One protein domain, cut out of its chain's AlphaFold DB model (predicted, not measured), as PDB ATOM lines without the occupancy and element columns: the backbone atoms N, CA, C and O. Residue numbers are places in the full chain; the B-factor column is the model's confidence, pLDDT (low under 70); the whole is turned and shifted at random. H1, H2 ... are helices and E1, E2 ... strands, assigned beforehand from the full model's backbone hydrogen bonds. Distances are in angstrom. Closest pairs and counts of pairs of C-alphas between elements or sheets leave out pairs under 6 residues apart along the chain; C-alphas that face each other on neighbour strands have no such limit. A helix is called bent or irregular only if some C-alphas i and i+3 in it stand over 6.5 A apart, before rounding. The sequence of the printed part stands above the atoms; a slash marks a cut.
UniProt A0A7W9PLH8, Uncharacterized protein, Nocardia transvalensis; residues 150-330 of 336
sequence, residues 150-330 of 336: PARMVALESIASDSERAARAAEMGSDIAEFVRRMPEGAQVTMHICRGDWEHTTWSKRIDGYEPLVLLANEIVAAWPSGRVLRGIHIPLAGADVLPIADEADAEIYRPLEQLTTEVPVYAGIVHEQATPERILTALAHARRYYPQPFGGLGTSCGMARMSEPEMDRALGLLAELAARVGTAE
ATOM      1  N   PRO A 150     -57.728 -16.969  23.519       90.50
ATOM      2  CA  PRO A 150     -57.314 -16.684  22.142       90.50
ATOM      3  C   PRO A 150     -57.591 -15.265  21.638       90.50
ATOM      4  O   PRO A 150     -56.762 -14.703  20.922       90.50
ATOM      5  N   ALA A 151     -58.732 -14.661  21.967       90.06
ATOM      6  CA  ALA A 151     -59.129 -13.359  21.435       90.06
ATOM      7  C   ALA A 151     -58.174 -12.246  21.881       90.06
ATOM      8  O   ALA A 151     -57.881 -11.337  21.102       90.06
ATOM      9  N   ARG A 152     -57.638 -12.328  23.107       92.56
ATOM     10  CA  ARG A 152     -56.608 -11.391  23.581       92.56
ATOM     11  C   ARG A 152     -55.322 -11.505  22.775       92.56
ATOM     12  O   ARG A 152     -54.759 -10.480  22.394       92.56
ATOM     13  N   MET A 153     -54.892 -12.725  22.460       91.00
ATOM     14  CA  MET A 153     -53.714 -12.942  21.620       91.00
ATOM     15  C   MET A 153     -53.905 -12.411  20.208       91.00
ATOM     16  O   MET A 153     -53.063 -11.656  19.733       91.00
ATOM     17  N   VAL A 154     -55.035 -12.727  19.574       86.81
ATOM     18  CA  VAL A 154     -55.364 -12.208  18.237       86.81
ATOM     19  C   VAL A 154     -55.384 -10.679  18.241       86.81
ATOM     20  O   VAL A 154     -54.829 -10.043  17.345       86.81
ATOM     21  N   ALA A 155     -55.970 -10.069  19.274       89.31
ATOM     22  CA  ALA A 155     -55.979  -8.622  19.420       89.31
ATOM     23  C   ALA A 155     -54.557  -8.045  19.551       89.31
ATOM     24  O   ALA A 155     -54.259  -7.056  18.886       89.31
ATOM     25  N   LEU A 156     -53.660  -8.658  20.331       92.19
ATOM     26  CA  LEU A 156     -52.267  -8.203  20.445       92.19
ATOM     27  C   LEU A 156     -51.467  -8.387  19.152       92.19
ATOM     28  O   LEU A 156     -50.714  -7.490  18.769       92.19
ATOM     29  N   GLU A 157     -51.638  -9.516  18.471       90.25
ATOM     30  CA  GLU A 157     -50.973  -9.808  17.197       90.25
ATOM     31  C   GLU A 157     -51.415  -8.844  16.087       90.25
ATOM     32  O   GLU A 157     -50.624  -8.509  15.207       90.25
ATOM     33  N   SER A 158     -52.643  -8.319  16.164       88.44
ATOM     34  CA  SER A 158     -53.152  -7.326  15.211       88.44
ATOM     35  C   SER A 158     -52.561  -5.916  15.375       88.44
ATOM     36  O   SER A 158     -52.720  -5.075  14.487       88.44
ATOM     37  N   ILE A 159     -51.875  -5.628  16.489       91.94
ATOM     38  CA  ILE A 159     -51.307  -4.303  16.769       91.94
ATOM     39  C   ILE A 159     -49.912  -4.205  16.155       91.94
ATOM     40  O   ILE A 159     -49.004  -4.924  16.563       91.94
ATOM     41  N   ALA A 160     -49.715  -3.281  15.213       90.88
ATOM     42  CA  ALA A 160     -48.438  -3.109  14.515       90.88
ATOM     43  C   ALA A 160     -47.367  -2.371  15.340       90.88
ATOM     44  O   ALA A 160     -46.183  -2.657  15.193       90.88
ATOM     45  N   SER A 161     -47.765  -1.410  16.177       96.00
ATOM     46  CA  SER A 161     -46.836  -0.608  16.980       96.00
ATOM     47  C   SER A 161     -46.421  -1.350  18.248       96.00
ATOM     48  O   SER A 161     -47.272  -1.696  19.065       96.00
ATOM     49  N   ASP A 162     -45.117  -1.532  18.458       94.56
ATOM     50  CA  ASP A 162     -44.594  -2.219  19.645       94.56
ATOM     51  C   ASP A 162     -44.996  -1.522  20.953       94.56
ATOM     52  O   ASP A 162     -45.332  -2.187  21.932       94.56
ATOM     53  N   SER A 163     -45.023  -0.185  20.975       96.81
ATOM     54  CA  SER A 163     -45.410   0.571  22.172       96.81
ATOM     55  C   SER A 163     -46.903   0.450  22.477       96.81
ATOM     56  O   SER A 163     -47.282   0.311  23.639       96.81
ATOM     57  N   GLU A 164     -47.752   0.455  21.447       97.38
ATOM     58  CA  GLU A 164     -49.193   0.235  21.607       97.38
ATOM     59  C   GLU A 164     -49.476  -1.210  22.022       97.38
ATOM     60  O   GLU A 164     -50.326  -1.447  22.880       97.38
ATOM     61  N   ARG A 165     -48.733  -2.174  21.464       96.44
ATOM     62  CA  ARG A 165     -48.857  -3.593  21.803       96.44
ATOM     63  C   ARG A 165     -48.466  -3.843  23.254       96.44
ATOM     64  O   ARG A 165     -49.212  -4.508  23.963       96.44
ATOM     65  N   ALA A 166     -47.351  -3.275  23.713       97.44
ATOM     66  CA  ALA A 166     -46.927  -3.365  25.109       97.44
ATOM     67  C   ALA A 166     -47.954  -2.725  26.058       97.44
ATOM     68  O   ALA A 166     -48.348  -3.341  27.044       97.44
ATOM     69  N   ALA A 167     -48.460  -1.530  25.728       98.12
ATOM     70  CA  ALA A 167     -49.501  -0.879  26.523       98.12
ATOM     71  C   ALA A 167     -50.788  -1.721  26.595       98.12
ATOM     72  O   ALA A 167     -51.374  -1.864  27.668       98.12
ATOM     73  N   ARG A 168     -51.206  -2.325  25.474       97.62
ATOM     74  CA  ARG A 168     -52.378  -3.207  25.445       97.62
ATOM     75  C   ARG A 168     -52.142  -4.522  26.192       97.62
ATOM     76  O   ARG A 168     -53.072  -5.013  26.823       97.62
ATOM     77  N   ALA A 169     -50.931  -5.078  26.168       97.94
ATOM     78  CA  ALA A 169     -50.594  -6.269  26.945       97.94
ATOM     79  C   ALA A 169     -50.712  -5.999  28.455       97.94
ATOM     80  O   ALA A 169     -51.321  -6.799  29.162       97.94
ATOM     81  N   ALA A 170     -50.226  -4.844  28.927       98.38
ATOM     82  CA  ALA A 170     -50.357  -4.434  30.326       98.38
ATOM     83  C   ALA A 170     -51.827  -4.236  30.742       98.38
ATOM     84  O   ALA A 170     -52.253  -4.700  31.802       98.38
ATOM     85  N   GLU A 171     -52.635  -3.603  29.882       97.94
ATOM     86  CA  GLU A 171     -54.084  -3.464  30.085       97.94
ATOM     87  C   GLU A 171     -54.765  -4.838  30.216       97.94
ATOM     88  O   GLU A 171     -55.514  -5.076  31.163       97.94
ATOM     89  N   MET A 172     -54.457  -5.770  29.308       97.56
ATOM     90  CA  MET A 172     -55.008  -7.128  29.325       97.56
ATOM     91  C   MET A 172     -54.553  -7.941  30.542       97.56
ATOM     92  O   MET A 172     -55.374  -8.637  31.136       97.56
ATOM     93  N   GLY A 173     -53.280  -7.846  30.938       97.88
ATOM     94  CA  GLY A 173     -52.759  -8.503  32.139       97.88
ATOM     95  C   GLY A 173     -53.464  -8.015  33.407       97.88
ATOM     96  O   GLY A 173     -53.903  -8.825  34.226       97.88
ATOM     97  N   SER A 174     -53.666  -6.699  33.534       98.06
ATOM     98  CA  SER A 174     -54.419  -6.103  34.646       98.06
ATOM     99  C   SER A 174     -55.883  -6.556  34.674       98.06
ATOM    100  O   SER A 174     -56.424  -6.836  35.746       98.06
ATOM    101  N   ASP A 175     -56.529  -6.637  33.513       97.50
ATOM    102  CA  ASP A 175     -57.920  -7.075  33.393       97.50
ATOM    103  C   ASP A 175     -58.109  -8.558  33.780       97.50
ATOM    104  O   ASP A 175     -58.996  -8.897  34.577       97.50
ATOM    105  N   ILE A 176     -57.206  -9.435  33.316       98.00
ATOM    106  CA  ILE A 176     -57.136 -10.841  33.747       98.00
ATOM    107  C   ILE A 176     -56.943 -10.914  35.263       98.00
ATOM    108  O   ILE A 176     -57.679 -11.624  35.953       98.00
ATOM    109  N   ALA A 177     -55.999 -10.150  35.814       98.25
ATOM    110  CA  ALA A 177     -55.748 -10.130  37.248       98.25
ATOM    111  C   ALA A 177     -56.966  -9.663  38.055       98.25
ATOM    112  O   ALA A 177     -57.241 -10.195  39.131       98.25
ATOM    113  N   GLU A 178     -57.728  -8.690  37.556       97.88
ATOM    114  CA  GLU A 178     -58.973  -8.263  38.189       97.88
ATOM    115  C   GLU A 178     -60.039  -9.363  38.177       97.88
ATOM    116  O   GLU A 178     -60.751  -9.534  39.172       97.88
ATOM    117  N   PHE A 179     -60.107 -10.155  37.107       98.19
ATOM    118  CA  PHE A 179     -61.042 -11.272  37.019       98.19
ATOM    119  C   PHE A 179     -60.655 -12.362  38.015       98.19
ATOM    120  O   PHE A 179     -61.471 -12.768  38.845       98.19
ATOM    121  N   VAL A 180     -59.381 -12.757  38.011       98.50
ATOM    122  CA  VAL A 180     -58.837 -13.776  38.915       98.50
ATOM    123  C   VAL A 180     -58.986 -13.360  40.378       98.50
ATOM    124  O   VAL A 180     -59.323 -14.184  41.226       98.50
ATOM    125  N   ARG A 181     -58.828 -12.072  40.703       98.50
ATOM    126  CA  ARG A 181     -59.019 -11.554  42.070       98.50
ATOM    127  C   ARG A 181     -60.432 -11.798  42.603       98.50
ATOM    128  O   ARG A 181     -60.613 -11.892  43.813       98.50
ATOM    129  N   ARG A 182     -61.427 -11.895  41.716       98.31
ATOM    130  CA  ARG A 182     -62.831 -12.168  42.058       98.31
ATOM    131  C   ARG A 182     -63.165 -13.661  42.096       98.31
ATOM    132  O   ARG A 182     -64.242 -14.007  42.575       98.31
ATOM    133  N   MET A 183     -62.277 -14.539  41.622       98.50
ATOM    134  CA  MET A 183     -62.415 -15.989  41.807       98.50
ATOM    135  C   MET A 183     -62.311 -16.353  43.301       98.50
ATOM    136  O   MET A 183     -61.820 -15.534  44.082       98.50
ATOM    137  N   PRO A 184     -62.732 -17.556  43.730       98.44
ATOM    138  CA  PRO A 184     -62.582 -18.007  45.115       98.44
ATOM    139  C   PRO A 184     -61.146 -17.890  45.654       98.44
ATOM    140  O   PRO A 184     -60.173 -18.008  44.909       98.44
ATOM    141  N   GLU A 185     -61.012 -17.658  46.961       97.94
ATOM    142  CA  GLU A 185     -59.711 -17.692  47.638       97.94
ATOM    143  C   GLU A 185     -59.084 -19.087  47.504       97.94
ATOM    144  O   GLU A 185     -59.773 -20.094  47.657       97.94
ATOM    145  N   GLY A 186     -57.784 -19.141  47.220       97.62
ATOM    146  CA  GLY A 186     -57.061 -20.386  46.974       97.62
ATOM    147  C   GLY A 186     -57.272 -20.977  45.579       97.62
ATOM    148  O   GLY A 186     -56.657 -21.997  45.277       97.62
ATOM    149  N   ALA A 187     -58.080 -20.344  44.714       98.12
ATOM    150  CA  ALA A 187     -58.290 -20.827  43.354       98.12
ATOM    151  C   ALA A 187     -56.955 -20.990  42.612       98.12
ATOM    152  O   ALA A 187     -56.074 -20.125  42.659       98.12
ATOM    153  N   GLN A 188     -56.827 -22.117  41.919       98.00
ATOM    154  CA  GLN A 188     -55.636 -22.493  41.173       98.00
ATOM    155  C   GLN A 188     -55.930 -22.325  39.689       98.00
ATOM    156  O   GLN A 188     -56.926 -22.854  39.203       98.00
ATOM    157  N   VAL A 189     -55.090 -21.583  38.973       98.06
ATOM    158  CA  VAL A 189     -55.351 -21.212  37.580       98.06
ATOM    159  C   VAL A 189     -54.140 -21.525  36.716       98.06
ATOM    160  O   VAL A 189     -53.015 -21.181  37.072       98.06
ATOM    161  N   THR A 190     -54.376 -22.144  35.567       96.69
ATOM    162  CA  THR A 190     -53.413 -22.225  34.468       96.69
ATOM    163  C   THR A 190     -53.892 -21.292  33.370       96.69
ATOM    164  O   THR A 190     -55.033 -21.397  32.923       96.69
ATOM    165  N   MET A 191     -53.035 -20.390  32.907       97.00
ATOM    166  CA  MET A 191     -53.374 -19.548  31.761       97.00
ATOM    167  C   MET A 191     -53.086 -20.303  30.471       97.00
ATOM    168  O   MET A 191     -51.949 -20.721  30.254       97.00
ATOM    169  N   HIS A 192     -54.088 -20.470  29.610       95.06
ATOM    170  CA  HIS A 192     -53.895 -20.988  28.263       95.06
ATOM    171  C   HIS A 192     -53.908 -19.841  27.259       95.06
ATOM    172  O   HIS A 192     -54.953 -19.307  26.880       95.06
ATOM    173  N   ILE A 193     -52.706 -19.456  26.841       91.75
ATOM    174  CA  ILE A 193     -52.492 -18.458  25.806       91.75
ATOM    175  C   ILE A 193     -52.455 -19.222  24.482       91.75
ATOM    176  O   ILE A 193     -51.540 -20.006  24.250       91.75
ATOM    177  N   CYS A 194     -53.447 -19.025  23.617       86.75
ATOM    178  CA  CYS A 194     -53.497 -19.679  22.307       86.75
ATOM    179  C   CYS A 194     -53.767 -18.665  21.190       86.75
ATOM    180  O   CYS A 194     -54.144 -17.533  21.458       86.75
ATOM    181  N   ARG A 195     -53.544 -19.041  19.926       84.25
ATOM    182  CA  ARG A 195     -53.857 -18.192  18.750       84.25
ATOM    183  C   ARG A 195     -55.220 -18.519  18.128       84.25
ATOM    184  O   ARG A 195     -55.536 -18.088  17.021       84.25
ATOM    185  N   GLY A 196     -56.009 -19.327  18.831       76.62
ATOM    186  CA  GLY A 196     -57.221 -19.933  18.307       76.62
ATOM    187  C   GLY A 196     -56.912 -21.033  17.294       76.62
ATOM    188  O   GLY A 196     -55.995 -20.929  16.482       76.62
ATOM    189  N   ASP A 197     -57.705 -22.095  17.340       74.00
ATOM    190  CA  ASP A 197     -57.597 -23.221  16.414       74.00
ATOM    191  C   ASP A 197     -58.984 -23.843  16.238       74.00
ATOM    192  O   ASP A 197     -59.366 -24.790  16.927       74.00
ATOM    193  N   TRP A 198     -59.790 -23.219  15.381       70.31
ATOM    194  CA  TRP A 198     -61.142 -23.673  15.095       70.31
ATOM    195  C   TRP A 198     -61.144 -24.398  13.751       70.31
ATOM    196  O   TRP A 198     -60.880 -23.794  12.714       70.31
ATOM    197  N   GLU A 199     -61.424 -25.706  13.773       67.88
ATOM    198  CA  GLU A 199     -61.430 -26.576  12.585       67.88
ATOM    199  C   GLU A 199     -60.112 -26.505  11.788       67.88
ATOM    200  O   GLU A 199     -60.124 -26.448  10.561       67.88
ATOM    201  N   HIS A 200     -58.963 -26.496  12.480       66.06
ATOM    202  CA  HIS A 200     -57.625 -26.358  11.876       66.06
ATOM    203  C   HIS A 200     -57.378 -25.003  11.206       66.06
ATOM    204  O   HIS A 200     -56.461 -24.856  10.402       66.06
ATOM    205  N   THR A 201     -58.192 -23.998  11.530       63.03
ATOM    206  CA  THR A 201     -57.982 -22.620  11.100       63.03
ATOM    207  C   THR A 201     -57.694 -21.742  12.306       63.03
ATOM    208  O   THR A 201     -58.266 -21.906  13.381       63.03
ATOM    209  N   THR A 202     -56.793 -20.790  12.125       68.81
ATOM    210  CA  THR A 202     -56.448 -19.748  13.093       68.81
ATOM    211  C   THR A 202     -56.732 -18.388  12.454       68.81
ATOM    212  O   THR A 202     -56.699 -18.264  11.226       68.81
ATOM    213  N   TRP A 203     -57.014 -17.357  13.260       68.06
ATOM    214  CA  TRP A 203     -57.113 -15.985  12.740       68.06
ATOM    215  C   TRP A 203     -55.814 -15.533  12.085       68.06
ATOM    216  O   TRP A 203     -55.845 -14.825  11.077       68.06
ATOM    217  N   SER A 204     -54.677 -15.958  12.638       65.19
ATOM    218  CA  SER A 204     -53.371 -15.637  12.088       65.19
ATOM    219  C   SER A 204     -52.827 -16.820  11.303       65.19
ATOM    220  O   SER A 204     -52.253 -17.741  11.869       65.19
ATOM    221  N   LYS A 205     -52.933 -16.778   9.970       65.19
ATOM    222  CA  LYS A 205     -52.409 -17.831   9.070       65.19
ATOM    223  C   LYS A 205     -50.881 -17.993   9.111       65.19
ATOM    224  O   LYS A 205     -50.326 -18.773   8.340       65.19
ATOM    225  N   ARG A 206     -50.180 -17.204   9.931       69.12
ATOM    226  CA  ARG A 206     -48.731 -17.251  10.120       69.12
ATOM    227  C   ARG A 206     -48.392 -16.955  11.574       69.12
ATOM    228  O   ARG A 206     -49.033 -16.133  12.223       69.12
ATOM    229  N   ILE A 207     -47.351 -17.613  12.063       77.69
ATOM    230  CA  ILE A 207     -46.662 -17.199  13.280       77.69
ATOM    231  C   ILE A 207     -45.476 -16.370  12.798       77.69
ATOM    232  O   ILE A 207     -44.555 -16.924  12.207       77.69
ATOM    233  N   ASP A 208     -45.535 -15.055  13.000       81.69
ATOM    234  CA  ASP A 208     -44.479 -14.122  12.574       81.69
ATOM    235  C   ASP A 208     -43.499 -13.786  13.718       81.69
ATOM    236  O   ASP A 208     -42.504 -13.096  13.508       81.69
ATOM    237  N   GLY A 209     -43.764 -14.298  14.926       88.06
ATOM    238  CA  GLY A 209     -42.960 -14.089  16.127       88.06
ATOM    239  C   GLY A 209     -43.679 -14.535  17.404       88.06
ATOM    240  O   GLY A 209     -44.861 -14.898  17.386       88.06
ATOM    241  N   TYR A 210     -42.958 -14.518  18.528       93.31
ATOM    242  CA  TYR A 210     -43.499 -14.811  19.865       93.31
ATOM    243  C   TYR A 210     -43.535 -13.582  20.784       93.31
ATOM    244  O   TYR A 210     -43.955 -13.696  21.931       93.31
ATOM    245  N   GLU A 211     -43.155 -12.395  20.308       94.88
ATOM    246  CA  GLU A 211     -43.149 -11.152  21.087       94.88
ATOM    247  C   GLU A 211     -44.510 -10.848  21.741       94.88
ATOM    248  O   GLU A 211     -44.525 -10.599  22.947       94.88
ATOM    249  N   PRO A 212     -45.662 -10.907  21.032       94.31
ATOM    250  CA  PRO A 212     -46.964 -10.613  21.640       94.31
ATOM    251  C   PRO A 212     -47.294 -11.551  22.805       94.31
ATOM    252  O   PRO A 212     -47.852 -11.134  23.818       94.31
ATOM    253  N   LEU A 213     -46.888 -12.814  22.674       94.44
ATOM    254  CA  LEU A 213     -47.081 -13.829  23.693       94.44
ATOM    255  C   LEU A 213     -46.233 -13.561  24.928       94.44
ATOM    256  O   LEU A 213     -46.734 -13.656  26.045       94.44
ATOM    257  N   VAL A 214     -44.956 -13.240  24.728       96.19
ATOM    258  CA  VAL A 214     -44.029 -12.975  25.830       96.19
ATOM    259  C   VAL A 214     -44.453 -11.737  26.609       96.19
ATOM    260  O   VAL A 214     -44.455 -11.768  27.838       96.19
ATOM    261  N   LEU A 215     -44.897 -10.688  25.906       97.00
ATOM    262  CA  LEU A 215     -45.477  -9.500  26.527       97.00
ATOM    263  C   LEU A 215     -46.679  -9.867  27.403       97.00
ATOM    264  O   LEU A 215     -46.670  -9.574  28.595       97.00
ATOM    265  N   LEU A 216     -47.683 -10.557  26.853       97.06
ATOM    266  CA  LEU A 216     -48.880 -10.909  27.618       97.06
ATOM    267  C   LEU A 216     -48.565 -11.820  28.812       97.06
ATOM    268  O   LEU A 216     -49.086 -11.599  29.903       97.06
ATOM    269  N   ALA A 217     -47.704 -12.824  28.630       97.00
ATOM    270  CA  ALA A 217     -47.315 -13.736  29.699       97.00
ATOM    271  C   ALA A 217     -46.637 -12.995  30.863       97.00
ATOM    272  O   ALA A 217     -47.012 -13.205  32.015       97.00
ATOM    273  N   ASN A 218     -45.692 -12.096  30.572       97.50
ATOM    274  CA  ASN A 218     -45.022 -11.303  31.604       97.50
ATOM    275  C   ASN A 218     -46.007 -10.384  32.346       97.50
ATOM    276  O   ASN A 218     -45.966 -10.319  33.572       97.50
ATOM    277  N   GLU A 219     -46.919  -9.723  31.628       98.06
ATOM    278  CA  GLU A 219     -47.914  -8.824  32.233       98.06
ATOM    279  C   GLU A 219     -48.924  -9.578  33.112       98.06
ATOM    280  O   GLU A 219     -49.276  -9.112  34.195       98.06
ATOM    281  N   ILE A 220     -49.338 -10.784  32.707       97.88
ATOM    282  CA  ILE A 220     -50.170 -11.673  33.533       97.88
ATOM    283  C   ILE A 220     -49.460 -12.019  34.844       97.88
ATOM    284  O   ILE A 220     -50.067 -11.928  35.911       97.88
ATOM    285  N   VAL A 221     -48.188 -12.428  34.774       97.56
ATOM    286  CA  VAL A 221     -47.407 -12.811  35.963       97.56
ATOM    287  C   VAL A 221     -47.206 -11.611  36.880       97.56
ATOM    288  O   VAL A 221     -47.425 -11.720  38.085       97.56
ATOM    289  N   ALA A 222     -46.842 -10.459  36.316       97.62
ATOM    290  CA  ALA A 222     -46.599  -9.235  37.071       97.62
ATOM    291  C   ALA A 222     -47.861  -8.719  37.781       97.62
ATOM    292  O   ALA A 222     -47.778  -8.230  38.908       97.62
ATOM    293  N   ALA A 223     -49.028  -8.837  37.144       98.00
ATOM    294  CA  ALA A 223     -50.295  -8.372  37.698       98.00
ATOM    295  C   ALA A 223     -50.987  -9.398  38.614       98.00
ATOM    296  O   ALA A 223     -52.001  -9.061  39.235       98.00
ATOM    297  N   TRP A 224     -50.486 -10.638  38.697       98.25
ATOM    298  CA  TRP A 224     -51.215 -11.746  39.312       98.25
ATOM    299  C   TRP A 224     -51.632 -11.449  40.765       98.25
ATOM    300  O   TRP A 224     -50.794 -11.082  41.596       98.25
ATOM    301  N   PRO A 225     -52.924 -11.591  41.119       98.12
ATOM    302  CA  PRO A 225     -53.411 -11.175  42.426       98.12
ATOM    303  C   PRO A 225     -53.003 -12.154  43.532       98.12
ATOM    304  O   PRO A 225     -53.003 -13.374  43.355       98.12
ATOM    305  N   SER A 226     -52.756 -11.622  44.730       97.69
ATOM    306  CA  SER A 226     -52.565 -12.435  45.934       97.69
ATOM    307  C   SER A 226     -53.801 -13.285  46.258       97.69
ATOM    308  O   SER A 226     -54.939 -12.893  45.982       97.69
ATOM    309  N   GLY A 227     -53.586 -14.426  46.911       97.31
ATOM    310  CA  GLY A 227     -54.670 -15.312  47.347       97.31
ATOM    311  C   GLY A 227     -55.213 -16.243  46.258       97.31
ATOM    312  O   GLY A 227     -56.167 -16.975  46.497       97.31
ATOM    313  N   ARG A 228     -54.624 -16.232  45.054       98.06
ATOM    314  CA  ARG A 228     -54.850 -17.226  43.991       98.06
ATOM    315  C   ARG A 228     -53.505 -17.726  43.483       98.06
ATOM    316  O   ARG A 228     -52.518 -16.995  43.511       98.06
ATOM    317  N   VAL A 229     -53.462 -18.962  43.004       97.81
ATOM    318  CA  VAL A 229     -52.226 -19.604  42.546       97.81
ATOM    319  C   VAL A 229     -52.195 -19.624  41.025       97.81
ATOM    320  O   VAL A 229     -53.033 -20.276  40.406       97.81
ATOM    321  N   LEU A 230     -51.202 -18.968  40.423       97.75
ATOM    322  CA  LEU A 230     -50.859 -19.194  39.020       97.75
ATOM    323  C   LEU A 230     -50.041 -20.484  38.927       97.75
ATOM    324  O   LEU A 230     -48.862 -20.509  39.269       97.75
ATOM    325  N   ARG A 231     -50.677 -21.578  38.504       95.69
ATOM    326  CA  ARG A 231     -50.043 -22.899  38.359       95.69
ATOM    327  C   ARG A 231     -49.058 -22.943  37.196       95.69
ATOM    328  O   ARG A 231     -48.117 -23.729  37.236       95.69
ATOM    329  N   GLY A 232     -49.279 -22.106  36.191       95.31
ATOM    330  CA  GLY A 232     -48.378 -21.921  35.067       95.31
ATOM    331  C   GLY A 232     -49.068 -21.284  33.867       95.31
ATOM    332  O   GLY A 232     -50.256 -20.951  33.909       95.31
ATOM    333  N   ILE A 233     -48.300 -21.124  32.795       96.19
ATOM    334  CA  ILE A 233     -48.755 -20.546  31.531       96.19
ATOM    335  C   ILE A 233     -48.468 -21.544  30.417       96.19
ATOM    336  O   ILE A 233     -47.324 -21.937  30.201       96.19
ATOM    337  N   HIS A 234     -49.505 -21.962  29.706       95.06
ATOM    338  CA  HIS A 234     -49.389 -22.783  28.514       95.06
ATOM    339  C   HIS A 234     -49.314 -21.879  27.281       95.06
ATOM    340  O   HIS A 234     -50.223 -21.084  27.050       95.06
ATOM    341  N   ILE A 235     -48.218 -21.997  26.525       93.56
ATOM    342  CA  ILE A 235     -47.907 -21.155  25.363       93.56
ATOM    343  C   ILE A 235     -47.908 -21.985  24.067       93.56
ATOM    344  O   ILE A 235     -47.372 -23.093  24.072       93.56
ATOM    345  N   PRO A 236     -48.445 -21.491  22.938       91.81
ATOM    346  CA  PRO A 236     -48.516 -22.220  21.683       91.81
ATOM    347  C   PRO A 236     -47.221 -21.993  20.888       91.81
ATOM    348  O   PRO A 236     -46.982 -20.897  20.382       91.81
ATOM    349  N   LEU A 237     -46.384 -23.023  20.751       91.88
ATOM    350  CA  LEU A 237     -45.176 -23.024  19.900       91.88
ATOM    351  C   LEU A 237     -45.419 -23.657  18.512       91.88
ATOM    352  O   LEU A 237     -44.498 -23.868  17.725       91.88
ATOM    353  N   ALA A 238     -46.676 -23.986  18.241       87.62
ATOM    354  CA  ALA A 238     -47.258 -24.407  16.972       87.62
ATOM    355  C   ALA A 238     -48.747 -24.005  16.999       87.62
ATOM    356  O   ALA A 238     -49.188 -23.396  17.978       87.62
ATOM    357  N   GLY A 239     -49.547 -24.345  15.987       80.75
ATOM    358  CA  GLY A 239     -51.000 -24.121  16.044       80.75
ATOM    359  C   GLY A 239     -51.697 -24.293  14.703       80.75
ATOM    360  O   GLY A 239     -51.090 -23.999  13.681       80.75
ATOM    361  N   ALA A 240     -52.962 -24.724  14.717       78.56
ATOM    362  CA  ALA A 240     -53.766 -24.939  13.515       78.56
ATOM    363  C   ALA A 240     -53.053 -25.831  12.487       78.56
ATOM    364  O   ALA A 240     -52.775 -26.989  12.780       78.56
ATOM    365  N   ASP A 241     -52.760 -25.301  11.304       78.94
ATOM    366  CA  ASP A 241     -52.017 -25.949  10.225       78.94
ATOM    367  C   ASP A 241     -50.508 -25.623  10.238       78.94
ATOM    368  O   ASP A 241     -49.744 -26.092   9.389       78.94
ATOM    369  N   VAL A 242     -50.046 -24.840  11.217       84.44
ATOM    370  CA  VAL A 242     -48.645 -24.452  11.390       84.44
ATOM    371  C   VAL A 242     -47.928 -25.462  12.287       84.44
ATOM    372  O   VAL A 242     -48.037 -25.447  13.518       84.44
ATOM    373  N   LEU A 243     -47.126 -26.323  11.654       90.19
ATOM    374  CA  LEU A 243     -46.240 -27.265  12.339       90.19
ATOM    375  C   LEU A 243     -45.179 -26.540  13.194       90.19
ATOM    376  O   LEU A 243     -44.740 -25.450  12.826       90.19
ATOM    377  N   PRO A 244     -44.652 -27.188  14.253       91.81
ATOM    378  CA  PRO A 244     -43.510 -26.672  15.010       91.81
ATOM    379  C   PRO A 244     -42.342 -26.313  14.091       91.81
ATOM    380  O   PRO A 244     -41.997 -27.089  13.193       91.81
ATOM    381  N   ILE A 245     -41.736 -25.146  14.297       93.31
ATOM    382  CA  ILE A 245     -40.678 -24.624  13.424       93.31
ATOM    383  C   ILE A 245     -39.358 -25.287  13.813       93.31
ATOM    384  O   ILE A 245     -38.868 -25.082  14.922       93.31
ATOM    385  N   ALA A 246     -38.820 -26.109  12.910       94.75
ATOM    386  CA  ALA A 246     -37.632 -26.938  13.134       94.75
ATOM    387  C   ALA A 246     -36.458 -26.597  12.200       94.75
ATOM    388  O   ALA A 246     -35.346 -27.079  12.408       94.75
ATOM    389  N   ASP A 247     -36.692 -25.787  11.170       94.12
ATOM    390  CA  ASP A 247     -35.659 -25.375  10.227       94.12
ATOM    391  C   ASP A 247     -34.731 -24.343  10.888       94.12
ATOM    392  O   ASP A 247     -35.190 -23.343  11.434       94.12
ATOM    393  N   GLU A 248     -33.414 -24.586  10.859       93.25
ATOM    394  CA  GLU A 248     -32.413 -23.732  11.533       93.25
ATOM    395  C   GLU A 248     -32.463 -22.278  11.040       93.25
ATOM    396  O   GLU A 248     -32.285 -21.349  11.822       93.25
ATOM    397  N   ALA A 249     -32.746 -22.073   9.751       93.88
ATOM    398  CA  ALA A 249     -32.856 -20.741   9.156       93.88
ATOM    399  C   ALA A 249     -33.981 -19.895   9.779       93.88
ATOM    400  O   ALA A 249     -33.897 -18.669   9.757       93.88
ATOM    401  N   ASP A 250     -34.985 -20.549  10.368       92.56
ATOM    402  CA  ASP A 250     -36.160 -19.917  10.964       92.56
ATOM    403  C   ASP A 250     -36.140 -19.978  12.504       92.56
ATOM    404  O   ASP A 250     -37.059 -19.487  13.155       92.56
ATOM    405  N   ALA A 251     -35.089 -20.538  13.120       93.56
ATOM    406  CA  ALA A 251     -34.996 -20.720  14.574       93.56
ATOM    407  C   ALA A 251     -35.038 -19.395  15.362       93.56
ATOM    408  O   ALA A 251     -35.492 -19.364  16.505       93.56
ATOM    409  N   GLU A 252     -34.615 -18.288  14.745       95.25
ATOM    410  CA  GLU A 252     -34.675 -16.933  15.316       95.25
ATOM    411  C   GLU A 252     -36.097 -16.474  15.656       95.25
ATOM    412  O   GLU A 252     -36.259 -15.543  16.445       95.25
ATOM    413  N   ILE A 253     -37.132 -17.131  15.122       94.38
ATOM    414  CA  ILE A 253     -38.514 -16.835  15.499       94.38
ATOM    415  C   ILE A 253     -38.748 -17.003  17.005       94.38
ATOM    416  O   ILE A 253     -39.544 -16.268  17.581       94.38
ATOM    417  N   TYR A 254     -38.030 -17.927  17.655       96.25
ATOM    418  CA  TYR A 254     -38.114 -18.191  19.094       96.25
ATOM    419  C   TYR A 254     -37.328 -17.194  19.954       96.25
ATOM    420  O   TYR A 254     -37.501 -17.204  21.172       96.25
ATOM    421  N   ARG A 255     -36.511 -16.309  19.361       96.88
ATOM    422  CA  ARG A 255     -35.694 -15.322  20.090       96.88
ATOM    423  C   ARG A 255     -36.459 -14.519  21.151       96.88
ATOM    424  O   ARG A 255     -35.904 -14.317  22.228       96.88
ATOM    425  N   PRO A 256     -37.722 -14.103  20.941       96.44
ATOM    426  CA  PRO A 256     -38.473 -13.369  21.959       96.44
ATOM    427  C   PRO A 256     -38.607 -14.098  23.295       96.44
ATOM    428  O   PRO A 256     -38.750 -13.437  24.320       96.44
ATOM    429  N   LEU A 257     -38.536 -15.436  23.311       96.62
ATOM    430  CA  LEU A 257     -38.642 -16.224  24.539       96.62
ATOM    431  C   LEU A 257     -37.529 -15.905  25.556       96.62
ATOM    432  O   LEU A 257     -37.741 -16.142  26.743       96.62
ATOM    433  N   GLU A 258     -36.410 -15.296  25.135       96.06
ATOM    434  CA  GLU A 258     -35.363 -14.777  26.040       96.06
ATOM    435  C   GLU A 258     -35.899 -13.744  27.032       96.06
ATOM    436  O   GLU A 258     -35.316 -13.530  28.094       96.06
ATOM    437  N   GLN A 259     -37.013 -13.095  26.690       95.88
ATOM    438  CA  GLN A 259     -37.626 -12.048  27.496       95.88
ATOM    439  C   GLN A 259     -38.718 -12.583  28.434       95.88
ATOM    440  O   GLN A 259     -39.320 -11.791  29.158       95.88
ATOM    441  N   LEU A 260     -38.997 -13.893  28.457       94.56
ATOM    442  CA  LEU A 260     -39.894 -14.473  29.462       94.56
ATOM    443  C   LEU A 260     -39.225 -14.412  30.837       94.56
ATOM    444  O   LEU A 260     -38.240 -15.098  31.099       94.56
ATOM    445  N   THR A 261     -39.781 -13.594  31.726       85.12
ATOM    446  CA  THR A 261     -39.198 -13.277  33.042       85.12
ATOM    447  C   THR A 261     -40.060 -13.827  34.173       85.12
ATOM    448  O   THR A 261     -40.401 -13.132  35.126       85.12
ATOM    449  N   THR A 262     -40.438 -15.099  34.059       88.00
ATOM    450  CA  THR A 262     -41.367 -15.745  34.986       88.00
ATOM    451  C   THR A 262     -40.720 -16.879  35.775       88.00
ATOM    452  O   THR A 262     -39.995 -17.703  35.224       88.00
ATOM    453  N   GLU A 263     -41.039 -16.945  37.068       89.19
ATOM    454  CA  GLU A 263     -40.744 -18.100  37.926       89.19
ATOM    455  C   GLU A 263     -41.869 -19.147  37.893       89.19
ATOM    456  O   GLU A 263     -41.664 -20.287  38.313       89.19
ATOM    457  N   VAL A 264     -43.061 -18.794  37.386       93.44
ATOM    458  CA  VAL A 264     -44.137 -19.777  37.215       93.44
ATOM    459  C   VAL A 264     -43.819 -20.732  36.061       93.44
ATOM    460  O   VAL A 264     -43.253 -20.297  35.052       93.44
ATOM    461  N   PRO A 265     -44.207 -22.017  36.158       94.06
ATOM    462  CA  PRO A 265     -43.982 -22.982  35.091       94.06
ATOM    463  C   PRO A 265     -44.563 -22.525  33.750       94.06
ATOM    464  O   PRO A 265     -45.732 -22.147  33.657       94.06
ATOM    465  N   VAL A 266     -43.760 -22.627  32.692       94.62
ATOM    466  CA  VAL A 266     -44.211 -22.433  31.309       94.62
ATOM    467  C   VAL A 266     -44.352 -23.797  30.646       94.62
ATOM    468  O   VAL A 266     -43.399 -24.574  30.618       94.62
ATOM    469  N   TYR A 267     -45.529 -24.102  30.111       93.75
ATOM    470  CA  TYR A 267     -45.804 -25.330  29.369       93.75
ATOM    471  C   TYR A 267     -45.687 -25.060  27.868       93.75
ATOM    472  O   TYR A 267     -46.267 -24.100  27.362       93.75
ATOM    473  N   ALA A 268     -44.942 -25.902  27.152       93.62
ATOM    474  CA  ALA A 268     -44.729 -25.757  25.715       93.62
ATOM    475  C   ALA A 268     -45.804 -26.506  24.917       93.62
ATOM    476  O   ALA A 268     -45.746 -27.730  24.778       93.62
ATOM    477  N   GLY A 269     -46.751 -25.766  24.346       93.50
ATOM    478  CA  GLY A 269     -47.746 -26.246  23.389       93.50
ATOM    479  C   GLY A 269     -47.123 -26.465  22.016       93.50
ATOM    480  O   GLY A 269     -47.296 -25.656  21.108       93.50
ATOM    481  N   ILE A 270     -46.330 -27.525  21.886       92.62
ATOM    482  CA  ILE A 270     -45.500 -27.809  20.706       92.62
ATOM    483  C   ILE A 270     -45.853 -29.142  20.039       92.62
ATOM    484  O   ILE A 270     -45.411 -29.420  18.928       92.62
ATOM    485  N   VAL A 271     -46.636 -29.999  20.698       91.62
ATOM    486  CA  VAL A 271     -47.046 -31.263  20.088       91.62
ATOM    487  C   VAL A 271     -48.123 -30.996  19.048       91.62
ATOM    488  O   VAL A 271     -49.151 -30.385  19.331       91.62
ATOM    489  N   HIS A 272     -47.873 -31.486  17.842       90.25
ATOM    490  CA  HIS A 272     -48.788 -31.391  16.719       90.25
ATOM    491  C   HIS A 272     -48.924 -32.775  16.091       90.25
ATOM    492  O   HIS A 272     -47.932 -33.423  15.753       90.25
ATOM    493  N   GLU A 273     -50.159 -33.232  15.937       88.38
ATOM    494  CA  GLU A 273     -50.544 -34.545  15.432       88.38
ATOM    495  C   GLU A 273     -49.987 -34.845  14.035       88.38
ATOM    496  O   GLU A 273     -49.698 -35.999  13.728       88.38
ATOM    497  N   GLN A 274     -49.756 -33.828  13.204       89.94
ATOM    498  CA  GLN A 274     -49.217 -33.997  11.854       89.94
ATOM    499  C   GLN A 274     -47.678 -33.991  11.813       89.94
ATOM    500  O   GLN A 274     -47.083 -34.349  10.795       89.94
ATOM    501  N   ALA A 275     -47.009 -33.627  12.912       91.94
ATOM    502  CA  ALA A 275     -45.554 -33.587  12.986       91.94
ATOM    503  C   ALA A 275     -44.938 -34.972  13.270       91.94
ATOM    504  O   ALA A 275     -45.602 -35.917  13.713       91.94
ATOM    505  N   THR A 276     -43.636 -35.097  12.999       94.06
ATOM    506  CA  THR A 276     -42.815 -36.230  13.451       94.06
ATOM    507  C   THR A 276     -42.196 -35.923  14.821       94.06
ATOM    508  O   THR A 276     -41.960 -34.746  15.121       94.06
ATOM    509  N   PRO A 277     -41.874 -36.944  15.643       94.12
ATOM    510  CA  PRO A 277     -41.159 -36.740  16.904       94.12
ATOM    511  C   PRO A 277     -39.868 -35.932  16.725       94.12
ATOM    512  O   PRO A 277     -39.588 -35.024  17.501       94.12
ATOM    513  N   GLU A 278     -39.101 -36.211  15.670       95.38
ATOM    514  CA  GLU A 278     -37.826 -35.551  15.384       95.38
ATOM    515  C   GLU A 278     -38.023 -34.068  15.061       95.38
ATOM    516  O   GLU A 278     -37.263 -33.236  15.551       95.38
ATOM    517  N   ARG A 279     -39.074 -33.712  14.306       95.56
ATOM    518  CA  ARG A 279     -39.405 -32.306  14.043       95.56
ATOM    519  C   ARG A 279     -39.730 -31.572  15.342       95.56
ATOM    520  O   ARG A 279     -39.226 -30.473  15.553       95.56
ATOM    521  N   ILE A 280     -40.537 -32.184  16.212       95.06
ATOM    522  CA  ILE A 280     -40.915 -31.590  17.501       95.06
ATOM    523  C   ILE A 280     -39.682 -31.418  18.398       95.06
ATOM    524  O   ILE A 280     -39.509 -30.362  18.996       95.06
ATOM    525  N   LEU A 281     -38.797 -32.419  18.465       94.69
ATOM    526  CA  LEU A 281     -37.565 -32.350  19.257       94.69
ATOM    527  C   LEU A 281     -36.609 -31.264  18.756       94.69
ATOM    528  O   LEU A 281     -36.055 -30.531  19.573       94.69
ATOM    529  N   THR A 282     -36.442 -31.125  17.439       96.06
ATOM    530  CA  THR A 282     -35.624 -30.052  16.854       96.06
ATOM    531  C   THR A 282     -36.226 -28.677  17.142       96.06
ATOM    532  O   THR A 282     -35.521 -27.792  17.617       96.06
ATOM    533  N   ALA A 283     -37.537 -28.504  16.950       95.56
ATOM    534  CA  ALA A 283     -38.227 -27.258  17.285       95.56
ATOM    535  C   ALA A 283     -38.113 -26.912  18.783       95.56
ATOM    536  O   ALA A 283     -37.859 -25.764  19.146       95.56
ATOM    537  N   LEU A 284     -38.232 -27.913  19.661       94.81
ATOM    538  CA  LEU A 284     -38.047 -27.750  21.102       94.81
ATOM    539  C   LEU A 284     -36.610 -27.340  21.450       94.81
ATOM    540  O   LEU A 284     -36.414 -26.521  22.345       94.81
ATOM    541  N   ALA A 285     -35.608 -27.893  20.763       94.44
ATOM    542  CA  ALA A 285     -34.211 -27.504  20.942       94.44
ATOM    543  C   ALA A 285     -33.974 -26.041  20.533       94.44
ATOM    544  O   ALA A 285     -33.327 -25.306  21.279       94.44
ATOM    545  N   HIS A 286     -34.570 -25.597  19.420       95.81
ATOM    546  CA  HIS A 286     -34.530 -24.193  18.995       95.81
ATOM    547  C   HIS A 286     -35.183 -23.273  20.019       95.81
ATOM    548  O   HIS A 286     -34.575 -22.289  20.430       95.81
ATOM    549  N   ALA A 287     -36.376 -23.620  20.508       95.25
ATOM    550  CA  ALA A 287     -37.051 -22.846  21.547       95.25
ATOM    551  C   ALA A 287     -36.212 -22.750  22.836       95.25
ATOM    552  O   ALA A 287     -36.080 -21.673  23.414       95.25
ATOM    553  N   ARG A 288     -35.580 -23.853  23.260       94.00
ATOM    554  CA  ARG A 288     -34.717 -23.911  24.458       94.00
ATOM    555  C   ARG A 288     -33.430 -23.101  24.347       94.00
ATOM    556  O   ARG A 288     -32.864 -22.739  25.374       94.00
ATOM    557  N   ARG A 289     -32.960 -22.797  23.134       94.31
ATOM    558  CA  ARG A 289     -31.827 -21.879  22.941       94.31
ATOM    559  C   ARG A 289     -32.141 -20.482  23.482       94.31
ATOM    560  O   ARG A 289     -31.240 -19.823  23.986       94.31
ATOM    561  N   TYR A 290     -33.404 -20.077  23.383       95.44
ATOM    562  CA  TYR A 290     -33.893 -18.754  23.759       95.44
ATOM    563  C   TYR A 290     -34.657 -18.759  25.085       95.44
ATOM    564  O   TYR A 290     -34.701 -17.750  25.769       95.44
ATOM    565  N   TYR A 291     -35.207 -19.899  25.501       93.50
ATOM    566  CA  TYR A 291     -35.802 -20.081  26.823       93.50
ATOM    567  C   TYR A 291     -34.917 -21.008  27.672       93.50
ATOM    568  O   TYR A 291     -35.087 -22.229  27.617       93.50
ATOM    569  N   PRO A 292     -33.950 -20.466  28.440       79.25
ATOM    570  CA  PRO A 292     -32.963 -21.279  29.156       79.25
ATOM    571  C   PRO A 292     -33.549 -22.029  30.361       79.25
ATOM    572  O   PRO A 292     -32.911 -22.944  30.879       79.25
ATOM    573  N   GLN A 293     -34.748 -21.654  30.818       85.94
ATOM    574  CA  GLN A 293     -35.453 -22.372  31.875       85.94
ATOM    575  C   GLN A 293     -36.079 -23.662  31.324       85.94
ATOM    576  O   GLN A 293     -36.532 -23.702  30.175       85.94
ATOM    577  N   PRO A 294     -36.164 -24.737  32.121       86.50
ATOM    578  CA  PRO A 294     -36.904 -25.913  31.705       86.50
ATOM    579  C   PRO A 294     -38.394 -25.572  31.567       86.50
ATOM    580  O   PRO A 294     -39.001 -24.966  32.449       86.50
ATOM    581  N   PHE A 295     -39.010 -26.005  30.466       90.81
ATOM    582  CA  PHE A 295     -40.469 -26.032  30.382       90.81
ATOM    583  C   PHE A 295     -41.031 -26.960  31.467       90.81
ATOM    584  O   PHE A 295     -40.507 -28.052  31.686       90.81
ATOM    585  N   GLY A 296     -42.135 -26.555  32.094       88.12
ATOM    586  CA  GLY A 296     -42.855 -27.348  33.094       88.12
ATOM    587  C   GLY A 296     -43.550 -28.585  32.516       88.12
ATOM    588  O   GLY A 296     -44.024 -29.437  33.263       88.12
ATOM    589  N   GLY A 297     -43.618 -28.692  31.190       89.31
ATOM    590  CA  GLY A 297     -44.179 -29.831  30.475       89.31
ATOM    591  C   GLY A 297     -44.396 -29.523  28.997       89.31
ATOM    592  O   GLY A 297     -44.186 -28.396  28.541       89.31
ATOM    593  N   LEU A 298     -44.819 -30.546  28.261       90.69
ATOM    594  CA  LEU A 298     -45.210 -30.446  26.858       90.69
ATOM    595  C   LEU A 298     -46.726 -30.614  26.752       90.69
ATOM    596  O   LEU A 298     -47.307 -31.439  27.456       90.69
ATOM    597  N   GLY A 299     -47.343 -29.853  25.859       90.38
ATOM    598  CA  GLY A 299     -48.757 -29.939  25.517       90.38
ATOM    599  C   GLY A 299     -48.961 -29.901  24.008       90.38
ATOM    600  O   GLY A 299     -48.022 -29.657  23.241       90.38
ATOM    601  N   THR A 300     -50.195 -30.141  23.575       89.88
ATOM    602  CA  THR A 300     -50.623 -29.767  22.226       89.88
ATOM    603  C   THR A 300     -50.681 -28.246  22.105       89.88
ATOM    604  O   THR A 300     -50.879 -27.554  23.098       89.88
ATOM    605  N   SER A 301     -50.507 -27.702  20.905       81.81
ATOM    606  CA  SER A 301     -50.557 -26.247  20.679       81.81
ATOM    607  C   SER A 301     -51.900 -25.591  21.012       81.81
ATOM    608  O   SER A 301     -51.942 -24.408  21.339       81.81
ATOM    609  N   CYS A 302     -52.987 -26.351  20.916       83.69
ATOM    610  CA  CYS A 302     -54.344 -25.944  21.260       83.69
ATOM    611  C   CYS A 302     -55.138 -27.166  21.763       83.69
ATOM    612  O   CYS A 302     -54.594 -28.272  21.879       83.69
ATOM    613  N   GLY A 303     -56.425 -26.977  22.058       81.62
ATOM    614  CA  GLY A 303     -57.342 -28.054  22.426       81.62
ATOM    615  C   GLY A 303     -57.502 -29.111  21.324       81.62
ATOM    616  O   GLY A 303     -57.417 -28.829  20.132       81.62
ATOM    617  N   MET A 304     -57.771 -30.353  21.726       80.44
ATOM    618  CA  MET A 304     -57.877 -31.501  20.813       80.44
ATOM    619  C   MET A 304     -59.278 -31.677  20.199       80.44
ATOM    620  O   MET A 304     -59.497 -32.620  19.451       80.44
ATOM    621  N   ALA A 305     -60.235 -30.787  20.486       77.75
ATOM    622  CA  ALA A 305     -61.634 -30.938  20.062       77.75
ATOM    623  C   ALA A 305     -61.830 -30.984  18.532       77.75
ATOM    624  O   ALA A 305     -62.804 -31.559  18.057       77.75
ATOM    625  N   ARG A 306     -60.899 -30.400  17.768       76.25
ATOM    626  CA  ARG A 306     -60.875 -30.432  16.295       76.25
ATOM    627  C   ARG A 306     -60.349 -31.746  15.706       76.25
ATOM    628  O   ARG A 306     -60.483 -31.977  14.511       76.25
ATOM    629  N   MET A 307     -59.665 -32.556  16.510       81.62
ATOM    630  CA  MET A 307     -58.967 -33.747  16.040       81.62
ATOM    631  C   MET A 307     -59.953 -34.905  15.888       81.62
ATOM    632  O   MET A 307     -60.804 -35.146  16.747       81.62
ATOM    633  N   SER A 308     -59.789 -35.687  14.826       82.69
ATOM    634  CA  SER A 308     -60.378 -37.023  14.748       82.69
ATOM    635  C   SER A 308     -59.810 -37.934  15.845       82.69
ATOM    636  O   SER A 308     -58.746 -37.674  16.411       82.69
ATOM    637  N   GLU A 309     -60.490 -39.042  16.156       81.19
ATOM    638  CA  GLU A 309     -59.977 -39.984  17.163       81.19
ATOM    639  C   GLU A 309     -58.555 -40.490  16.862       81.19
ATOM    640  O   GLU A 309     -57.725 -40.437  17.770       81.19
ATOM    641  N   PRO A 310     -58.207 -40.875  15.614       85.06
ATOM    642  CA  PRO A 310     -56.835 -41.267  15.286       85.06
ATOM    643  C   PRO A 310     -55.804 -40.145  15.470       85.06
ATOM    644  O   PRO A 310     -54.658 -40.412  15.831       85.06
ATOM    645  N   GLU A 311     -56.183 -38.891  15.218       86.94
ATOM    646  CA  GLU A 311     -55.316 -37.727  15.433       86.94
ATOM    647  C   GLU A 311     -55.083 -37.466  16.921       86.94
ATOM    648  O   GLU A 311     -53.940 -37.242  17.320       86.94
ATOM    649  N   MET A 312     -56.128 -37.577  17.750       83.81
ATOM    650  CA  MET A 312     -55.998 -37.508  19.208       83.81
ATOM    651  C   MET A 312     -55.082 -38.612  19.740       83.81
ATOM    652  O   MET A 312     -54.154 -38.328  20.496       83.81
ATOM    653  N   ASP A 313     -55.296 -39.860  19.316       83.38
ATOM    654  CA  ASP A 313     -54.468 -40.996  19.737       83.38
ATOM    655  C   ASP A 313     -53.002 -40.788  19.345       83.38
ATOM    656  O   ASP A 313     -52.089 -41.034  20.138       83.38
ATOM    657  N   ARG A 314     -52.762 -40.262  18.138       88.06
ATOM    658  CA  ARG A 314     -51.420 -39.909  17.677       88.06
ATOM    659  C   ARG A 314     -50.804 -38.785  18.509       88.06
ATOM    660  O   ARG A 314     -49.652 -38.919  18.913       88.06
ATOM    661  N   ALA A 315     -51.534 -37.705  18.785       88.31
ATOM    662  CA  ALA A 315     -51.043 -36.593  19.600       88.31
ATOM    663  C   ALA A 315     -50.680 -37.046  21.025       88.31
ATOM    664  O   ALA A 315     -49.612 -36.703  21.532       88.31
ATOM    665  N   LEU A 316     -51.522 -37.877  21.646       84.94
ATOM    666  CA  LEU A 316     -51.266 -38.455  22.968       84.94
ATOM    667  C   LEU A 316     -50.077 -39.427  22.950       84.94
ATOM    668  O   LEU A 316     -49.253 -39.407  23.867       84.94
ATOM    669  N   GLY A 317     -49.943 -40.238  21.897       86.31
ATOM    670  CA  GLY A 317     -48.781 -41.102  21.683       86.31
ATOM    671  C   GLY A 317     -47.476 -40.311  21.542       86.31
ATOM    672  O   GLY A 317     -46.477 -40.657  22.171       86.31
ATOM    673  N   LEU A 318     -47.501 -39.203  20.791       90.00
ATOM    674  CA  LEU A 318     -46.368 -38.283  20.661       90.00
ATOM    675  C   LEU A 318     -46.017 -37.628  22.000       90.00
ATOM    676  O   LEU A 318     -44.848 -37.606  22.369       90.00
ATOM    677  N   LEU A 319     -47.005 -37.134  22.755       87.62
ATOM    678  CA  LEU A 319     -46.785 -36.579  24.096       87.62
ATOM    679  C   LEU A 319     -46.090 -37.593  25.010       87.62
ATOM    680  O   LEU A 319     -45.095 -37.265  25.653       87.62
ATOM    681  N   ALA A 320     -46.578 -38.833  25.026       83.12
ATOM    682  CA  ALA A 320     -46.010 -39.921  25.809       83.12
ATOM    683  C   ALA A 320     -44.555 -40.237  25.434       83.12
ATOM    684  O   ALA A 320     -43.695 -40.385  26.306       83.12
ATOM    685  N   GLU A 321     -44.286 -40.351  24.135       87.38
ATOM    686  CA  GLU A 321     -42.961 -40.627  23.595       87.38
ATOM    687  C   GLU A 321     -41.981 -39.490  23.907       87.38
ATOM    688  O   GLU A 321     -40.877 -39.729  24.400       87.38
ATOM    689  N   LEU A 322     -42.390 -38.245  23.662       88.12
ATOM    690  CA  LEU A 322     -41.570 -37.065  23.909       88.12
ATOM    691  C   LEU A 322     -41.308 -36.870  25.399       88.12
ATOM    692  O   LEU A 322     -40.175 -36.577  25.766       88.12
ATOM    693  N   ALA A 323     -42.302 -37.090  26.262       81.19
ATOM    694  CA  ALA A 323     -42.117 -37.040  27.708       81.19
ATOM    695  C   ALA A 323     -41.069 -38.063  28.175       81.19
ATOM    696  O   ALA A 323     -40.213 -37.729  28.991       81.19
ATOM    697  N   ALA A 324     -41.070 -39.277  27.613       80.69
ATOM    698  CA  ALA A 324     -40.048 -40.277  27.909       80.69
ATOM    699  C   ALA A 324     -38.659 -39.856  27.399       80.69
ATOM    700  O   ALA A 324     -37.680 -39.963  28.133       80.69
ATOM    701  N   ARG A 325     -38.556 -39.339  26.168       83.38
ATOM    702  CA  ARG A 325     -37.275 -38.912  25.575       83.38
ATOM    703  C   ARG A 325     -36.690 -37.689  26.290       83.38
ATOM    704  O   ARG A 325     -35.506 -37.671  26.611       83.38
ATOM    705  N   VAL A 326     -37.512 -36.688  26.591       78.12
ATOM    706  CA  VAL A 326     -37.088 -35.467  27.293       78.12
ATOM    707  C   VAL A 326     -36.812 -35.746  28.774       78.12
ATOM    708  O   VAL A 326     -35.848 -35.213  29.310       78.12
ATOM    709  N   GLY A 327     -37.579 -36.641  29.409       61.53
ATOM    710  CA  GLY A 327     -37.371 -37.087  30.792       61.53
ATOM    711  C   GLY A 327     -36.123 -37.954  31.018       61.53
ATOM    712  O   GLY A 327     -35.785 -38.232  32.166       61.53
ATOM    713  N   THR A 328     -35.412 -38.364  29.957       41.62
ATOM    714  CA  THR A 328     -34.100 -39.042  30.060       41.62
ATOM    715  C   THR A 328     -32.896 -38.090  30.105       41.62
ATOM    716  O   THR A 328     -31.766 -38.553  30.246       41.62
ATOM    717  N   ALA A 329     -33.119 -36.772  30.063       33.25
ATOM    718  CA  ALA A 329     -32.105 -35.752  30.331       33.25
ATOM    719  C   ALA A 329     -32.394 -35.071  31.687       33.25
ATOM    720  O   ALA A 329     -33.086 -34.064  31.738       33.25
ATOM    721  N   GLU A 330     -31.879 -35.689  32.759       25.02
ATOM    722  CA  GLU A 330     -31.887 -35.295  34.186       25.02
ATOM    723  C   GLU A 330     -33.231 -34.927  34.865       25.02
ATOM    724  O   GLU A 330     -33.842 -33.902  34.568       25.02
TER     725      GLU A 330
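Overview. This is residues 150 to 330 of the 336 residues of an uncharacterized protein of Nocardia transvalensis (UniProt A0A7W9PLH8). A strongly twisted sheet of four parallel strands, E1 to E4, is curled like part of a barrel, open between E1 and E4; H3, H5 and H6 pack in turn round its outside, and no named helix fills its hollow. H2 packs on H3 and only just grazes the sheet with its residues 176 to 180, H1 makes a short helical hairpin with H2, and H4 touches the end of H3 and packs on H5. The 181 printed residues hold six named helices and four named strands, in the order H1 H2 E1 H3 E2 H4 E3 H5 E4 H6; the sheet's order is E1 E2 E3 E4, all parallel, and the class is mixed, helices and strands. The whole is compact, with a radius of gyration of the C-alphas of 16.1 A and spans of 40 by 37 by 34 A.

Arrangement. H1, residues 150 to 157, and H2, residues 162 to 182, form a helical hairpin: they touch at Leu 156 and Arg 165, C-alphas 5.9 A apart, at a shallow tilt of 23 degrees, opposite ways. E1, residues 188 to 192, is an edge strand. H3, residues 211 to 223, is the hub, touching H1, H2 and H4, residues 248 to 259. Its closest C-alphas to H2 are Ile 220 and Gly 173, 4.3 A apart, at a steep tilt of 39 degrees, the same way. H3 has a height over the sheet of 10.4 A and lies over E2, residues 229 to 236, running along it at 4 degrees on the local plane. E1 and E2 are parallel, with N 189 and O 229 at 2.8 A. H3 and H4 touch only at their ends, the C-alphas of Glu 211 and Pro 256 being 5.2 A apart. H4 is not on the sheet. E2 and E3, residues 266 to 271, are parallel, with N 267 and O 233 at 2.8 A. H5, residues 277 to 290, touches H4 at a steep tilt of 48 degrees, with the C-alphas of Tyr 290 and Glu 258 closest, 4.8 A apart. E3 and E4, residues 297 to 300, are parallel, with N 268 and O 297 at 3.0 A. H6, residues 309 to 326, lies over E4; the C-alphas of Leu 319 and Leu 298 are 6.9 A apart. H3, H5 and H6 are on one face of the sheet, making two layers, helices over strands. E1-H3-E2, E2-H4-E3 and E3-H5-E4 are strand-helix-strand units, parallel neighbour strands with a helix between, each with a right-handed crossover. H2 and H6 are apart. In H1, H3 and H6 every O i to N i+4 pair is within hydrogen-bond range; H2 has 16 of 17, H5 9 of 10, and H4 0 of 8 but 7 of 9 O i to N i+3 pairs.

Along the chain. H1 begins at C-alpha 150, (-57.314, -16.684, 22.142). H2 is 30.6 A long, H3 18.3 A, H4 20.5 A, H5 20.6 A and H6 25.4 A. H4 is irregular: its C-alphas 249 and 252 are 7.5 A apart. E2, the longest strand, is 21.4 A long and starts at C-alpha 229, (-52.226, -19.604, 42.546). E1 is 13.1 A long, E3 14.6 A and E4 10.5 A. H6 ends at C-alpha 326, (-37.088, -35.467, 27.293).

Size, cuts and confidence. The C-alphas farthest apart, those of Glu 185 and Ala 249, are 47.0 A apart. The printed part has no cut. The links from E1 to H3, 18 residues, and from E2 to H4, 11 residues, are long. The mean pLDDT of the printed part is 89.5; residues 199 to 206 and 327 to 330 are under 70.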